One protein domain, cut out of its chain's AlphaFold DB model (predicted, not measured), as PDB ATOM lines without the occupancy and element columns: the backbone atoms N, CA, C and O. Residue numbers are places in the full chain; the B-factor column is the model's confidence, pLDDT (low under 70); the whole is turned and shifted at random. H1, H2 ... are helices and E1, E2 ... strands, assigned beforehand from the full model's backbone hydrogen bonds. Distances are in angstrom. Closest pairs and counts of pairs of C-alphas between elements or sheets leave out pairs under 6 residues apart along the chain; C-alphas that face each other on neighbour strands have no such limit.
ATOM      1  N   SER A   3     -32.784 -19.099 -37.247       72.12
ATOM      2  CA  SER A   3     -33.589 -18.026 -37.836       72.12
ATOM      3  C   SER A   3     -33.824 -18.243 -39.326       72.12
ATOM      4  O   SER A   3     -33.000 -18.827 -40.025       72.12
ATOM      5  N   ALA A   4     -34.988 -17.787 -39.793       67.62
ATOM      6  CA  ALA A   4     -35.307 -17.662 -41.216       67.62
ATOM      7  C   ALA A   4     -34.890 -16.296 -41.792       67.62
ATOM      8  O   ALA A   4     -35.023 -16.075 -42.989       67.62
ATOM      9  N   SER A   5     -34.413 -15.369 -40.955       71.19
ATOM     10  CA  SER A   5     -33.822 -14.117 -41.423       71.19
ATOM     11  C   SER A   5     -32.375 -14.337 -41.851       71.19
ATOM     12  O   SER A   5     -31.688 -15.185 -41.302       71.19
ATOM     13  N   SER A   6     -31.887 -13.574 -42.821       77.88
ATOM     14  CA  SER A   6     -30.479 -13.616 -43.213       77.88
ATOM     15  C   SER A   6     -29.556 -13.018 -42.151       77.88
ATOM     16  O   SER A   6     -29.915 -12.056 -41.463       77.88
ATOM     17  N   VAL A   7     -28.322 -13.524 -42.088       80.06
ATOM     18  CA  VAL A   7     -27.241 -12.875 -41.337       80.06
ATOM     19  C   VAL A   7     -26.953 -11.517 -41.966       80.06
ATOM     20  O   VAL A   7     -26.761 -11.408 -43.179       80.06
ATOM     21  N   ARG A   8     -26.927 -10.486 -41.121       85.56
ATOM     22  CA  ARG A   8     -26.587  -9.116 -41.499       85.56
ATOM     23  C   ARG A   8     -25.215  -8.778 -40.940       85.56
ATOM     24  O   ARG A   8     -24.957  -9.007 -39.761       85.56
ATOM     25  N   SER A   9     -24.367  -8.220 -41.787       82.62
ATOM     26  CA  SER A   9     -23.058  -7.693 -41.415       82.62
ATOM     27  C   SER A   9     -22.954  -6.257 -41.897       82.62
ATOM     28  O   SER A   9     -23.492  -5.923 -42.947       82.62
ATOM     29  N   CYS A  10     -22.264  -5.398 -41.158       79.81
ATOM     30  CA  CYS A  10     -22.011  -4.030 -41.598       79.81
ATOM     31  C   CYS A  10     -20.623  -3.966 -42.238       79.81
ATOM     32  O   CYS A  10     -19.636  -4.259 -41.573       79.81
ATOM     33  N   LEU A  11     -20.540  -3.560 -43.505       78.94
ATOM     34  CA  LEU A  11     -19.287  -3.349 -44.225       78.94
ATOM     35  C   LEU A  11     -19.246  -1.913 -44.752       78.94
ATOM     36  O   LEU A  11     -20.052  -1.532 -45.601       78.94
ATOM     37  N   ARG A  12     -18.296  -1.108 -44.258       80.12
ATOM     38  CA  ARG A  12     -18.122   0.310 -44.651       80.12
ATOM     39  C   ARG A  12     -19.428   1.121 -44.571       80.12
ATOM     40  O   ARG A  12     -19.777   1.837 -45.505       80.12
ATOM     41  N   GLY A  13     -20.185   0.945 -43.487       78.31
ATOM     42  CA  GLY A  13     -21.465   1.631 -43.267       78.31
ATOM     43  C   GLY A  13     -22.653   1.082 -44.068       78.31
ATOM     44  O   GLY A  13     -23.759   1.588 -43.918       78.31
ATOM     45  N   ARG A  14     -22.460   0.040 -44.888       81.31
ATOM     46  CA  ARG A  14     -23.533  -0.633 -45.634       81.31
ATOM     47  C   ARG A  14     -23.885  -1.968 -44.990       81.31
ATOM     48  O   ARG A  14     -23.002  -2.704 -44.555       81.31
ATOM     49  N   THR A  15     -25.171  -2.299 -44.970       86.88
ATOM     50  CA  THR A  15     -25.639  -3.621 -44.540       86.88
ATOM     51  C   THR A  15     -25.439  -4.622 -45.673       86.88
ATOM     52  O   THR A  15     -26.031  -4.489 -46.741       86.88
ATOM     53  N   VAL A  16     -24.628  -5.639 -45.421       88.75
ATOM     54  CA  VAL A  16     -24.390  -6.784 -46.295       88.75
ATOM     55  C   VAL A  16     -25.164  -7.976 -45.753       88.75
ATOM     56  O   VAL A  16     -25.122  -8.276 -44.557       88.75
ATOM     57  N   VAL A  17     -25.895  -8.644 -46.639       89.00
ATOM     58  CA  VAL A  17     -26.824  -9.716 -46.288       89.00
ATOM     59  C   VAL A  17     -26.442 -10.974 -47.054       89.00
ATOM     60  O   VAL A  17     -26.358 -10.947 -48.279       89.00
ATOM     61  N   VAL A  18     -26.229 -12.078 -46.337       91.00
ATOM     62  CA  VAL A  18     -26.049 -13.393 -46.969       91.00
ATOM     63  C   VAL A  18     -27.427 -13.938 -47.339       91.00
ATOM     64  O   VAL A  18     -28.283 -14.116 -46.467       91.00
ATOM     65  N   VAL A  19     -27.661 -14.171 -48.629       92.00
ATOM     66  CA  VAL A  19     -28.951 -14.663 -49.131       92.00
ATOM     67  C   VAL A  19     -29.235 -16.082 -48.630       92.00
ATOM     68  O   VAL A  19     -28.320 -16.890 -48.508       92.00
ATOM     69  N   LEU A  20     -30.500 -16.377 -48.321       93.88
ATOM     70  CA  LEU A  20     -30.964 -17.721 -47.975       93.88
ATOM     71  C   LEU A  20     -31.700 -18.303 -49.177       93.88
ATOM     72  O   LEU A  20     -32.806 -17.873 -49.497       93.88
ATOM     73  N   ILE A  21     -31.073 -19.262 -49.848       93.94
ATOM     74  CA  ILE A  21     -31.676 -19.931 -51.003       93.94
ATOM     75  C   ILE A  21     -32.593 -21.092 -50.575       93.94
ATOM     76  O   ILE A  21     -32.442 -21.634 -49.470       93.94
ATOM     77  N   PRO A  22     -33.521 -21.526 -51.442       93.62
ATOM     78  CA  PRO A  22     -34.172 -22.820 -51.296       93.62
ATOM     79  C   PRO A  22     -33.138 -23.946 -51.322       93.62
ATOM     80  O   PRO A  22     -32.173 -23.911 -52.085       93.62
ATOM     81  N   CYS A  23     -33.349 -24.971 -50.504       93.31
ATOM     82  CA  CYS A  23     -32.552 -26.182 -50.574       93.31
ATOM     83  C   CYS A  23     -32.743 -26.848 -51.951       93.31
ATOM     84  O   CYS A  23     -33.886 -27.123 -52.321       93.31
ATOM     85  N   PRO A  24     -31.668 -27.192 -52.682       91.31
ATOM     86  CA  PRO A  24     -31.777 -27.790 -54.013       91.31
ATOM     87  C   PRO A  24     -32.448 -29.174 -54.016       91.31
ATOM     88  O   PRO A  24     -32.966 -29.595 -55.041       91.31
ATOM     89  N   HIS A  25     -32.480 -29.876 -52.876       90.31
ATOM     90  CA  HIS A  25     -33.076 -31.213 -52.772       90.31
ATOM     91  C   HIS A  25     -34.554 -31.210 -52.351       90.31
ATOM     92  O   HIS A  25     -35.317 -32.050 -52.808       90.31
ATOM     93  N   TYR A  26     -34.957 -30.298 -51.458       88.50
ATOM     94  CA  TYR A  26     -36.290 -30.319 -50.825       88.50
ATOM     95  C   TYR A  26     -37.074 -29.015 -50.991       88.50
ATOM     96  O   TYR A  26     -38.179 -28.907 -50.469       88.50
ATOM     97  N   GLN A  27     -36.490 -28.006 -51.644       89.25
ATOM     98  CA  GLN A  27     -37.042 -26.660 -51.856       89.25
ATOM     99  C   GLN A  27     -37.436 -25.884 -50.587       89.25
ATOM    100  O   GLN A  27     -37.842 -24.726 -50.667       89.25
ATOM    101  N   SER A  28     -37.256 -26.458 -49.398       89.44
ATOM    102  CA  SER A  28     -37.418 -25.733 -48.146       89.44
ATOM    103  C   SER A  28     -36.311 -24.694 -47.981       89.44
ATOM    104  O   SER A  28     -35.154 -24.925 -48.341       89.44
ATOM    105  N   ILE A  29     -36.663 -23.528 -47.438       88.31
ATOM    106  CA  ILE A  29     -35.714 -22.426 -47.245       88.31
ATOM    107  C   ILE A  29     -34.602 -22.866 -46.286       88.31
ATOM    108  O   ILE A  29     -34.869 -23.337 -45.175       88.31
ATOM    109  N   VAL A  30     -33.351 -22.685 -46.710       92.94
ATOM    110  CA  VAL A  30     -32.171 -22.901 -45.866       92.94
ATOM    111  C   VAL A  30     -32.196 -21.919 -44.697       92.94
ATOM    112  O   VAL A  30     -32.485 -20.737 -44.866       92.94
ATOM    113  N   ARG A  31     -31.866 -22.395 -43.496       93.75
ATOM    114  CA  ARG A  31     -31.772 -21.562 -42.293       93.75
ATOM    115  C   ARG A  31     -30.331 -21.418 -41.846       93.75
ATOM    116  O   ARG A  31     -29.542 -22.351 -41.991       93.75
ATOM    117  N   TYR A  32     -30.013 -20.272 -41.247       92.81
ATOM    118  CA  TYR A  32     -28.752 -20.115 -40.532       92.81
ATOM    119  C   TYR A  32     -28.920 -20.450 -39.048       92.81
ATOM    120  O   TYR A  32     -29.990 -20.300 -38.444       92.81
ATOM    121  N   HIS A  33     -27.815 -20.879 -38.457       93.31
ATOM    122  CA  HIS A  33     -27.685 -21.231 -37.056       93.31
ATOM    123  C   HIS A  33     -26.373 -20.679 -36.512       93.31
ATOM    124  O   HIS A  33     -25.416 -20.479 -37.256       93.31
ATOM    125  N   ILE A  34     -26.329 -20.460 -35.200       93.44
ATOM    126  CA  ILE A  34     -25.104 -20.119 -34.476       93.44
ATOM    127  C   ILE A  34     -24.701 -21.344 -33.658       93.44
ATOM    128  O   ILE A  34     -25.494 -21.844 -32.858       93.44
ATOM    129  N   SER A  35     -23.484 -21.823 -33.887       93.94
ATOM    130  CA  SER A  35     -22.874 -22.926 -33.157       93.94
ATOM    131  C   SER A  35     -22.560 -22.511 -31.723       93.94
ATOM    132  O   SER A  35     -22.047 -21.422 -31.464       93.94
ATOM    133  N   ASN A  36     -22.863 -23.408 -30.796       91.62
ATOM    134  CA  ASN A  36     -22.535 -23.321 -29.375       91.62
ATOM    135  C   ASN A  36     -21.463 -24.348 -28.965       91.62
ATOM    136  O   ASN A  36     -21.202 -24.506 -27.779       91.62
ATOM    137  N   ILE A  37     -20.869 -25.061 -29.928       92.00
ATOM    138  CA  ILE A  37     -19.786 -26.020 -29.680       92.00
ATOM    139  C   ILE A  37     -18.523 -25.236 -29.333       92.00
ATOM    140  O   ILE A  37     -18.204 -24.290 -30.040       92.00
ATOM    141  N   GLU A  38     -17.787 -25.640 -28.299       86.94
ATOM    142  CA  GLU A  38     -16.639 -24.899 -27.752       86.94
ATOM    143  C   GLU A  38     -15.606 -24.466 -28.816       86.94
ATOM    144  O   GLU A  38     -15.186 -23.303 -28.881       86.94
ATOM    145  N   ASP A  39     -15.246 -25.374 -29.723       88.62
ATOM    146  CA  ASP A  39     -14.269 -25.100 -30.783       88.62
ATOM    147  C   ASP A  39     -14.786 -24.161 -31.873       88.62
ATOM    148  O   ASP A  39     -14.000 -23.530 -32.582       88.62
ATOM    149  N   HIS A  40     -16.101 -24.009 -31.980       92.69
ATOM    150  CA  HIS A  40     -16.766 -23.229 -33.016       92.69
ATOM    151  C   HIS A  40     -17.856 -22.337 -32.412       92.69
ATOM    152  O   HIS A  40     -18.901 -22.108 -33.022       92.69
ATOM    153  N   GLU A  41     -17.647 -21.854 -31.190       92.06
ATOM    154  CA  GLU A  41     -18.649 -21.064 -30.485       92.06
ATOM    155  C   GLU A  41     -18.851 -19.734 -31.225       92.06
ATOM    156  O   GLU A  41     -17.894 -19.049 -31.599       92.06
ATOM    157  N   GLY A  42     -20.106 -19.380 -31.498       91.81
ATOM    158  CA  GLY A  42     -20.462 -18.189 -32.266       91.81
ATOM    159  C   GLY A  42     -20.307 -18.342 -33.785       91.81
ATOM    160  O   GLY A  42     -20.626 -17.409 -34.530       91.81
ATOM    161  N   TRP A  43     -19.837 -19.492 -34.279       94.50
ATOM    162  CA  TRP A  43     -19.701 -19.730 -35.716       94.50
ATOM    163  C   TRP A  43     -21.072 -19.883 -36.359       94.50
ATOM    164  O   TRP A  43     -21.945 -20.555 -35.817       94.50
ATOM    165  N   VAL A  44     -21.261 -19.282 -37.533       94.62
ATOM    166  CA  VAL A  44     -22.495 -19.478 -38.298       94.62
ATOM    167  C   VAL A  44     -22.338 -20.671 -39.225       94.62
ATOM    168  O   VAL A  44     -21.288 -20.845 -39.847       94.62
ATOM    169  N   PHE A  45     -23.404 -21.452 -39.328       95.31
ATOM    170  CA  PHE A  45     -23.583 -22.472 -40.348       95.31
ATOM    171  C   PHE A  45     -24.996 -22.400 -40.920       95.31
ATOM    172  O   PHE A  45     -25.915 -21.876 -40.286       95.31
ATOM    173  N   TYR A  46     -25.155 -22.937 -42.120       95.44
ATOM    174  CA  TYR A  46     -26.395 -22.969 -42.875       95.44
ATOM    175  C   TYR A  46     -26.785 -24.414 -43.089       95.44
ATOM    176  O   TYR A  46     -25.927 -25.240 -43.389       95.44
ATOM    177  N   LYS A  47     -28.069 -24.731 -42.944       94.31
ATOM    178  CA  LYS A  47     -28.567 -26.060 -43.292       94.31
ATOM    179  C   LYS A  47     -30.009 -26.052 -43.748       94.31
ATOM    180  O   LYS A  47     -30.794 -25.168 -43.396       94.31
ATOM    181  N   CYS A  48     -30.353 -27.076 -44.518       94.12
ATOM    182  CA  CYS A  48     -31.737 -27.388 -44.830       94.12
ATOM    183  C   CYS A  48     -32.533 -27.656 -43.541       94.12
ATOM    184  O   CYS A  48     -32.032 -28.270 -42.596       94.12
ATOM    185  N   THR A  49     -33.798 -27.238 -43.503       90.00
ATOM    186  CA  THR A  49     -34.709 -27.569 -42.393       90.00
ATOM    187  C   THR A  49     -34.962 -29.066 -42.269       90.00
ATOM    188  O   THR A  49     -35.139 -29.559 -41.164       90.00
ATOM    189  N   ASN A  50     -34.932 -29.778 -43.397       88.81
ATOM    190  CA  ASN A  50     -35.114 -31.225 -43.484       88.81
ATOM    191  C   ASN A  50     -33.766 -31.965 -43.419       88.81
ATOM    192  O   ASN A  50     -33.635 -33.068 -43.944       88.81
ATOM    193  N   HIS A  51     -32.733 -31.332 -42.853       86.94
ATOM    194  CA  HIS A  51     -31.427 -31.958 -42.693       86.94
ATOM    195  C   HIS A  51     -31.520 -33.159 -41.751       86.94
ATOM    196  O   HIS A  51     -31.863 -33.008 -40.576       86.94
ATOM    197  N   SER A  52     -31.175 -34.336 -42.267       86.94
ATOM    198  CA  SER A  52     -31.071 -35.575 -41.503       86.94
ATOM    199  C   SER A  52     -29.932 -36.442 -42.054       86.94
ATOM    200  O   SER A  52     -29.610 -36.328 -43.239       86.94
ATOM    201  N   PRO A  53     -29.329 -37.328 -41.233       82.06
ATOM    202  CA  PRO A  53     -28.245 -38.211 -41.678       82.06
ATOM    203  C   PRO A  53     -28.623 -39.133 -42.845       82.06
ATOM    204  O   PRO A  53     -27.771 -39.496 -43.645       82.06
ATOM    205  N   THR A  54     -29.900 -39.502 -42.947       84.12
ATOM    206  CA  THR A  54     -30.452 -40.356 -44.010       84.12
ATOM    207  C   THR A  54     -31.198 -39.565 -45.089       84.12
ATOM    208  O   THR A  54     -31.834 -40.160 -45.954       84.12
ATOM    209  N   GLY A  55     -31.162 -38.229 -45.030       84.81
ATOM    210  CA  GLY A  55     -31.933 -37.341 -45.896       84.81
ATOM    211  C   GLY A  55     -31.090 -36.195 -46.444       84.81
ATOM    212  O   GLY A  55     -30.069 -36.412 -47.094       84.81
ATOM    213  N   CYS A  56     -31.529 -34.950 -46.239       91.56
ATOM    214  CA  CYS A  56     -30.874 -33.800 -46.855       91.56
ATOM    215  C   CYS A  56     -29.493 -33.516 -46.251       91.56
ATOM    216  O   CYS A  56     -29.396 -32.993 -45.142       91.56
ATOM    217  N   ALA A  57     -28.427 -33.733 -47.018       92.06
ATOM    218  CA  ALA A  57     -27.060 -33.412 -46.607       92.06
ATOM    219  C   ALA A  57     -26.677 -31.928 -46.786       92.06
ATOM    220  O   ALA A  57     -25.531 -31.566 -46.546       92.06
ATOM    221  N   PHE A  58     -27.609 -31.054 -47.193       94.25
ATOM    222  CA  PHE A  58     -27.314 -29.636 -47.421       94.25
ATOM    223  C   PHE A  58     -27.011 -28.921 -46.098       94.25
ATOM    224  O   PHE A  58     -27.921 -28.508 -45.368       94.25
ATOM    225  N   TRP A  59     -25.722 -28.798 -45.799       94.75
ATOM    226  CA  TRP A  59     -25.165 -28.183 -44.605       94.75
ATOM    227  C   TRP A  59     -23.783 -27.617 -44.930       94.75
ATOM    228  O   TRP A  59     -22.979 -28.298 -45.558       94.75
ATOM    229  N   PHE A  60     -23.506 -26.389 -44.495       96.38
ATOM    230  CA  PHE A  60     -22.239 -25.706 -44.749       96.38
ATOM    231  C   PHE A  60     -21.894 -24.761 -43.602       96.38
ATOM    232  O   PHE A  60     -22.771 -24.063 -43.078       96.38
ATOM    233  N   TRP A  61     -20.612 -24.635 -43.262       96.44
ATOM    234  CA  TRP A  61     -20.160 -23.468 -42.507       96.44
ATOM    235  C   TRP A  61     -20.369 -22.194 -43.326       96.44
ATOM    236  O   TRP A  61     -20.405 -22.221 -44.549       96.44
ATOM    237  N   GLU A  62     -20.476 -21.040 -42.670       95.69
ATOM    238  CA  GLU A  62     -20.782 -19.784 -43.369       95.69
ATOM    239  C   GLU A  62     -19.837 -19.454 -44.534       95.69
ATOM    240  O   GLU A  62     -20.310 -19.047 -45.590       95.69
ATOM    241  N   MET A  63     -18.524 -19.653 -44.376       95.88
ATOM    242  CA  MET A  63     -17.569 -19.407 -45.465       95.88
ATOM    243  C   MET A  63     -17.778 -20.358 -46.650       95.88
ATOM    244  O   MET A  63     -17.649 -19.936 -47.794       95.88
ATOM    245  N   GLU A  64     -18.118 -21.617 -46.374       97.62
ATOM    246  CA  GLU A  64     -18.397 -22.636 -47.392       97.62
ATOM    247  C   GLU A  64     -19.731 -22.353 -48.086       97.62
ATOM    248  O   GLU A  64     -19.835 -22.467 -49.300       97.62
ATOM    249  N   TYR A  65     -20.737 -21.901 -47.334       97.19
ATOM    250  CA  TYR A  65     -22.026 -21.505 -47.885       97.19
ATOM    251  C   TYR A  65     -21.890 -20.299 -48.816       97.19
ATOM    252  O   TYR A  65     -22.449 -20.293 -49.906       97.19
ATOM    253  N   VAL A  66     -21.114 -19.286 -48.421       96.81
ATOM    254  CA  VAL A  66     -20.841 -18.133 -49.287       96.81
ATOM    255  C   VAL A  66     -20.083 -18.558 -50.543       96.81
ATOM    256  O   VAL A  66     -20.426 -18.079 -51.620       96.81
ATOM    257  N   ALA A  67     -19.105 -19.465 -50.435       97.50
ATOM    258  CA  ALA A  67     -18.422 -20.019 -51.605       97.50
ATOM    259  C   ALA A  67     -19.409 -20.734 -52.540       97.50
ATOM    260  O   ALA A  67     -19.483 -20.393 -53.715       97.50
ATOM    261  N   TYR A  68     -20.266 -21.600 -51.994       97.00
ATOM    262  CA  TYR A  68     -21.330 -22.262 -52.748       97.00
ATOM    263  C   TYR A  68     -22.244 -21.264 -53.479       97.00
ATOM    264  O   TYR A  68     -22.579 -21.470 -54.643       97.00
ATOM    265  N   LEU A  69     -22.642 -20.165 -52.830       96.88
ATOM    266  CA  LEU A  69     -23.483 -19.141 -53.459       96.88
ATOM    267  C   LEU A  69     -22.780 -18.423 -54.619       96.88
ATOM    268  O   LEU A  69     -23.447 -18.022 -55.571       96.88
ATOM    269  N   VAL A  70     -21.463 -18.239 -54.536       97.12
ATOM    270  CA  VAL A  70     -20.664 -17.666 -55.626       97.12
ATOM    271  C   VAL A  70     -20.543 -18.667 -56.773       97.12
ATOM    272  O   VAL A  70     -20.841 -18.314 -57.912       97.12
ATOM    273  N   ASP A  71     -20.186 -19.915 -56.469       97.25
ATOM    274  CA  ASP A  71     -19.977 -20.976 -57.461       97.25
ATOM    275  C   ASP A  71     -21.269 -21.320 -58.218       97.25
ATOM    276  O   ASP A  71     -21.254 -21.544 -59.424       97.25
ATOM    277  N   ALA A  72     -22.412 -21.300 -57.528       95.50
ATOM    278  CA  ALA A  72     -23.731 -21.513 -58.121       95.50
ATOM    279  C   ALA A  72     -24.364 -20.229 -58.702       95.50
ATOM    280  O   ALA A  72     -25.543 -20.232 -59.050       95.50
ATOM    281  N   HIS A  73     -23.608 -19.128 -58.801       95.38
ATOM    282  CA  HIS A  73     -24.040 -17.842 -59.365       95.38
ATOM    283  C   HIS A  73     -25.242 -17.163 -58.674       95.38
ATOM    284  O   HIS A  73     -25.863 -16.265 -59.240       95.38
ATOM    285  N   PHE A  74     -25.541 -17.512 -57.420       94.69
ATOM    286  CA  PHE A  74     -26.497 -16.767 -56.590       94.69
ATOM    287  C   PHE A  74     -25.928 -15.434 -56.080       94.69
ATOM    288  O   PHE A  74     -26.685 -14.536 -55.715       94.69
ATOM    289  N   LEU A  75     -24.600 -15.304 -56.046       94.56
ATOM    290  CA  LEU A  75     -23.882 -14.065 -55.771       94.56
ATOM    291  C   LEU A  75     -22.933 -13.764 -56.927       94.56
ATOM    292  O   LEU A  75     -22.055 -14.565 -57.239       94.56
ATOM    293  N   VAL A  76     -23.067 -12.584 -57.533       94.25
ATOM    294  CA  VAL A  76     -22.256 -12.182 -58.691       94.25
ATOM    295  C   VAL A  76     -21.695 -10.768 -58.541       94.25
ATOM    296  O   VAL A  76     -22.212  -9.937 -57.789       94.25
ATOM    297  N   GLY A  77     -20.605 -10.495 -59.260       94.00
ATOM    298  CA  GLY A  77     -19.978  -9.175 -59.329       94.00
ATOM    299  C   GLY A  77     -19.631  -8.585 -57.957       94.00
ATOM    300  O   GLY A  77     -19.133  -9.271 -57.063       94.00
ATOM    301  N   ASN A  78     -19.918  -7.294 -57.778       93.56
ATOM    302  CA  ASN A  78     -19.600  -6.564 -56.547       93.56
ATOM    303  C   ASN A  78     -20.322  -7.119 -55.311       93.56
ATOM    304  O   ASN A  78     -19.783  -7.043 -54.208       93.56
ATOM    305  N   GLN A  79     -21.509  -7.710 -55.482       91.69
ATOM    306  CA  GLN A  79     -22.250  -8.305 -54.373       91.69
ATOM    307  C   GLN A  79     -21.488  -9.496 -53.780       91.69
ATOM    308  O   GLN A  79     -21.363  -9.590 -52.561       91.69
ATOM    309  N   ALA A  80     -20.926 -10.368 -54.622       94.50
ATOM    310  CA  ALA A  80     -20.098 -11.485 -54.172       94.50
ATOM    311  C   ALA A  80     -18.873 -10.997 -53.386       94.50
ATOM    312  O   ALA A  80     -18.592 -11.497 -52.296       94.50
ATOM    313  N   VAL A  81     -18.180  -9.974 -53.896       95.00
ATOM    314  CA  VAL A  81     -17.003  -9.390 -53.233       95.00
ATOM    315  C   VAL A  81     -17.362  -8.807 -51.864       95.00
ATOM    316  O   VAL A  81     -16.662  -9.071 -50.882       95.00
ATOM    317  N   ASP A  82     -18.452  -8.040 -51.787       94.50
ATOM    318  CA  ASP A  82     -18.911  -7.418 -50.545       94.50
ATOM    319  C   ASP A  82     -19.342  -8.479 -49.518       94.50
ATOM    320  O   ASP A  82     -18.939  -8.395 -48.356       94.50
ATOM    321  N   VAL A  83     -20.077  -9.518 -49.937       94.19
ATOM    322  CA  VAL A  83     -20.481 -10.634 -49.062       94.19
ATOM    323  C   VAL A  83     -19.266 -11.403 -48.555       94.19
ATOM    324  O   VAL A  83     -19.102 -11.535 -47.346       94.19
ATOM    325  N   VAL A  84     -18.362 -11.836 -49.438       95.56
ATOM    326  CA  VAL A  84     -17.148 -12.570 -49.042       95.56
ATOM    327  C   VAL A  84     -16.316 -11.761 -48.045       95.56
ATOM    328  O   VAL A  84     -15.831 -12.313 -47.055       95.56
ATOM    329  N   ARG A  85     -16.149 -10.453 -48.277       95.31
ATOM    330  CA  ARG A  85     -15.395  -9.583 -47.365       95.31
ATOM    331  C   ARG A  85     -16.086  -9.449 -46.013       95.31
ATOM    332  O   ARG A  85     -15.446  -9.698 -44.994       95.31
ATOM    333  N   ALA A  86     -17.371  -9.098 -46.003       93.75
ATOM    334  CA  ALA A  86     -18.134  -8.917 -44.773       93.75
ATOM    335  C   ALA A  86     -18.155 -10.200 -43.927       93.75
ATOM    336  O   ALA A  86     -17.961 -10.157 -42.713       93.75
ATOM    337  N   THR A  87     -18.310 -11.355 -44.576       94.44
ATOM    338  CA  THR A  87     -18.277 -12.664 -43.924       94.44
ATOM    339  C   THR A  87     -16.914 -12.959 -43.292       94.44
ATOM    340  O   THR A  87     -16.852 -13.382 -42.135       94.44
ATOM    341  N   LYS A  88     -15.807 -12.689 -44.000       95.00
ATOM    342  CA  LYS A  88     -14.447 -12.862 -43.455       95.00
ATOM    343  C   LYS A  88     -14.192 -11.962 -42.248       95.00
ATOM    344  O   LYS A  88     -13.663 -12.439 -41.244       95.00
ATOM    345  N   GLU A  89     -14.580 -10.690 -42.324       94.25
ATOM    346  CA  GLU A  89     -14.441  -9.737 -41.216       94.25
ATOM    347  C   GLU A  89     -15.227 -10.211 -39.988       94.25
ATOM    348  O   GLU A  89     -14.654 -10.357 -38.907       94.25
ATOM    349  N   ARG A  90     -16.504 -10.574 -40.168       91.69
ATOM    350  CA  ARG A  90     -17.360 -11.110 -39.102       91.69
ATOM    351  C   ARG A  90     -16.752 -12.352 -38.448       91.69
ATOM    352  O   ARG A  90     -16.690 -12.442 -37.221       91.69
ATOM    353  N   ARG A  91     -16.271 -13.308 -39.252       94.00
ATOM    354  CA  ARG A  91     -15.593 -14.519 -38.765       94.00
ATOM    355  C   ARG A  91     -14.329 -14.181 -37.975       94.00
ATOM    356  O   ARG A  91     -14.090 -14.784 -36.929       94.00
ATOM    357  N   GLY A  92     -13.552 -13.208 -38.446       94.56
ATOM    358  CA  GLY A  92     -12.376 -12.691 -37.753       94.56
ATOM    359  C   GLY A  92     -12.714 -12.130 -36.373       94.56
ATOM    360  O   GLY A  92     -12.063 -12.495 -35.396       94.56
ATOM    361  N   GLU A  93     -13.760 -11.313 -36.261       93.12
ATOM    362  CA  GLU A  93     -14.192 -10.727 -34.984       93.12
ATOM    363  C   GLU A  93     -14.674 -11.779 -33.975       93.12
ATOM    364  O   GLU A  93     -14.329 -11.706 -32.790       93.12
ATOM    365  N   VAL A  94     -15.383 -12.816 -34.434       92.50
ATOM    366  CA  VAL A  94     -15.766 -13.957 -33.580       92.50
ATOM    367  C   VAL A  94     -14.523 -14.652 -33.017       92.50
ATOM    368  O   VAL A  94     -14.430 -14.888 -31.809       92.50
ATOM    369  N   ILE A  95     -13.534 -14.940 -33.868       94.25
ATOM    370  CA  ILE A  95     -12.290 -15.606 -33.457       94.25
ATOM    371  C   ILE A  95     -11.487 -14.727 -32.492       94.25
ATOM    372  O   ILE A  95     -11.033 -15.218 -31.456       94.25
ATOM    373  N   LYS A  96     -11.329 -13.432 -32.794       94.81
ATOM    374  CA  LYS A  96     -10.636 -12.472 -31.923       94.81
ATOM    375  C   LYS A  96     -11.293 -12.401 -30.549       94.81
ATOM    376  O   LYS A  96     -10.599 -12.540 -29.544       94.81
ATOM    377  N   THR A  97     -12.617 -12.257 -30.503       93.81
ATOM    378  CA  THR A  97     -13.387 -12.190 -29.252       93.81
ATOM    379  C   THR A  97     -13.192 -13.453 -28.419       93.81
ATOM    380  O   THR A  97     -12.865 -13.372 -27.234       93.81
ATOM    381  N   ARG A  98     -13.321 -14.634 -29.039       92.50
ATOM    382  CA  ARG A  98     -13.098 -15.922 -28.368       92.50
ATOM    383  C   ARG A  98     -11.685 -16.027 -27.802       92.50
ATOM    384  O   ARG A  98     -11.508 -16.369 -26.634       92.50
ATOM    385  N   ASN A  99     -10.674 -15.710 -28.607       92.88
ATOM    386  CA  ASN A  99      -9.278 -15.769 -28.181       92.88
ATOM    387  C   ASN A  99      -8.992 -14.763 -27.055       92.88
ATOM    388  O   ASN A  99      -8.251 -15.082 -26.128       92.88
ATOM    389  N   GLY A 100      -9.619 -13.584 -27.091       94.44
ATOM    390  CA  GLY A 100      -9.579 -12.601 -26.009       94.44
ATOM    391  C   GLY A 100     -10.136 -13.157 -24.697       94.44
ATOM    392  O   GLY A 100      -9.458 -13.096 -23.673       94.44
ATOM    393  N   ARG A 101     -11.318 -13.790 -24.731       91.38
ATOM    394  CA  ARG A 101     -11.915 -14.450 -23.553       91.38
ATOM    395  C   ARG A 101     -11.011 -15.545 -22.989       91.38
ATOM    396  O   ARG A 101     -10.772 -15.561 -21.785       91.38
ATOM    397  N   LYS A 102     -10.454 -16.410 -23.848       91.06
ATOM    398  CA  LYS A 102      -9.524 -17.476 -23.430       91.06
ATOM    399  C   LYS A 102      -8.274 -16.909 -22.743       91.06
ATOM    400  O   LYS A 102      -7.863 -17.425 -21.708       91.06
ATOM    401  N   ARG A 103      -7.704 -15.812 -23.261       94.44
ATOM    402  CA  ARG A 103      -6.554 -15.126 -22.639       94.44
ATOM    403  C   ARG A 103      -6.892 -14.555 -21.261       94.44
ATOM    404  O   ARG A 103      -6.122 -14.751 -20.326       94.44
ATOM    405  N   ILE A 104      -8.037 -13.882 -21.126       95.00
ATOM    406  CA  ILE A 104      -8.489 -13.324 -19.839       95.00
ATOM    407  C   ILE A 104      -8.708 -14.446 -18.820       95.00
ATOM    408  O   ILE A 104      -8.198 -14.364 -17.706       95.00
ATOM    409  N   ALA A 105      -9.407 -15.516 -19.206       92.00
ATOM    410  CA  ALA A 105      -9.659 -16.660 -18.332       92.00
ATOM    411  C   ALA A 105      -8.356 -17.330 -17.866       92.00
ATOM    412  O   ALA A 105      -8.204 -17.616 -16.681       92.00
ATOM    413  N   SER A 106      -7.395 -17.517 -18.777       93.06
ATOM    414  CA  SER A 106      -6.079 -18.064 -18.442       93.06
ATOM    415  C   SER A 106      -5.339 -17.184 -17.434       93.06
ATOM    416  O   SER A 106      -4.823 -17.714 -16.455       93.06
ATOM    417  N   ARG A 107      -5.341 -15.857 -17.618       94.12
ATOM    418  CA  ARG A 107      -4.715 -14.922 -16.672       94.12
ATOM    419  C   ARG A 107      -5.352 -15.003 -15.284       94.12
ATOM    420  O   ARG A 107      -4.639 -15.151 -14.298       94.12
ATOM    421  N   LEU A 108      -6.684 -14.988 -15.213       94.19
ATOM    422  CA  LEU A 108      -7.413 -15.108 -13.947       94.19
ATOM    423  C   LEU A 108      -7.133 -16.440 -13.235       94.19
ATOM    424  O   LEU A 108      -7.062 -16.476 -12.008       94.19
ATOM    425  N   ALA A 109      -6.969 -17.534 -13.984       91.44
ATOM    426  CA  ALA A 109      -6.593 -18.824 -13.416       91.44
ATOM    427  C   ALA A 109      -5.171 -18.792 -12.829       91.44
ATOM    428  O   ALA A 109      -4.969 -19.258 -11.709       91.44
ATOM    429  N   THR A 110      -4.206 -18.195 -13.537       90.56
ATOM    430  CA  THR A 110      -2.832 -18.022 -13.040       90.56
ATOM    431  C   THR A 110      -2.788 -17.168 -11.773       90.56
ATOM    432  O   THR A 110      -2.166 -17.578 -10.794       90.56
ATOM    433  N   ASP A 111      -3.496 -16.035 -11.751       90.75
ATOM    434  CA  ASP A 111      -3.548 -15.137 -10.589       90.75
ATOM    435  C   ASP A 111      -4.155 -15.843  -9.363       90.75
ATOM    436  O   ASP A 111      -3.636 -15.738  -8.251       90.75
ATOM    437  N   ARG A 112      -5.218 -16.640  -9.561       86.44
ATOM    438  CA  ARG A 112      -5.811 -17.466  -8.494       86.44
ATOM    439  C   ARG A 112      -4.829 -18.493  -7.934       86.44
ATOM    440  O   ARG A 112      -4.759 -18.649  -6.719       86.44
ATOM    441  N   VAL A 113      -4.066 -19.177  -8.789       87.12
ATOM    442  CA  VAL A 113      -3.045 -20.147  -8.350       87.12
ATOM    443  C   VAL A 113      -1.919 -19.456  -7.579       87.12
ATOM    444  O   VAL A 113      -1.464 -19.986  -6.567       87.12
ATOM    445  N   ALA A 114      -1.491 -18.267  -8.016       82.75
ATOM    446  CA  ALA A 114      -0.479 -17.482  -7.313       82.75
ATOM    447  C   ALA A 114      -0.946 -17.070  -5.906       82.75
ATOM    448  O   ALA A 114      -0.183 -17.207  -4.955       82.75
ATOM    449  N   MET A 115      -2.205 -16.641  -5.760       75.88
ATOM    450  CA  MET A 115      -2.792 -16.291  -4.457       75.88
ATOM    451  C   MET A 115      -3.053 -17.505  -3.553       75.88
ATOM    452  O   MET A 115      -3.046 -17.369  -2.334       75.88
ATOM    453  N   ALA A 116      -3.285 -18.687  -4.127       75.38
ATOM    454  CA  ALA A 116      -3.539 -19.915  -3.373       75.38
ATOM    455  C   ALA A 116      -2.264 -20.608  -2.859       75.38
ATOM    456  O   ALA A 116      -2.371 -21.579  -2.112       75.38
TER     457      ALA A 116
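Overview. This is residues 3 to 116 of the 127 residues of an uncharacterized protein of Triticum aestivum (UniProt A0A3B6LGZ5). One very long helix, H2, runs past a small body, and its residues 99 to 116 stick out as a free arm. The body holds a three-stranded sheet, E3 E4 E5, with the short helix H1 on one face, and a two-stranded hairpin, E1 and E2, that packs on residues 79 to 90 of H2. The printed part has 114 residues, with five named strands followed by two named helices, in the order E1 E2 E3 E4 E5 H1 H2; both sheets are antiparallel and the class is mixed, helices and strands. The whole is loose, with a radius of gyration of the C-alphas of 17.8 A, and spans 59 by 40 by 21 A.

Arrangement. E3, residues 31 to 34, E4, residues 44 to 47, and E5, residues 59 to 61, form a meander, each strand the antiparallel neighbour of the one before. N 33 and O 45 are 2.8 A apart, and N 46 and O 60 2.8 A, both within hydrogen-bond range. H1, residues 62 to 71, is on this sheet, over E5, at a height of 8.0 A: two layers, a helix on one face of a sheet. H2, residues 77 to 116, touches H1 with residues 80 to 88 alone, the closest C-alphas being those of Val 70 and Ala 80, 6.4 A apart. They form a helical hairpin, at a shallow tilt of 14 degrees, opposite ways. E1, residues 8 to 11, and E2, residues 14 to 17, form an antiparallel hairpin, with N 9 and O 16 2.9 A apart, within hydrogen-bond range. The closest C-alphas of E1 and H2 are those of Leu 11 and Ala 86, 5.7 A apart. In H1 and H2 every O i to N i+4 pair is within hydrogen-bond range.

Along the chain. E1 begins at C-alpha 8, (-26.587, -9.116, -41.499). H1 is 14.2 A long. H2 is 59.3 A long, from C-alpha 77 at (-19.978, -9.175, -59.329) to C-alpha 116 at (-3.539, -19.915, -3.373).

Size, cuts and confidence. The C-alphas of His 73 and Ala 116, the two farthest apart, are 59.7 A apart. The printed part has no cut; the links E2 to E3 and E4 to E5 are long. The mean pLDDT of the printed part is 90.8, and residue 4 alone is under 70.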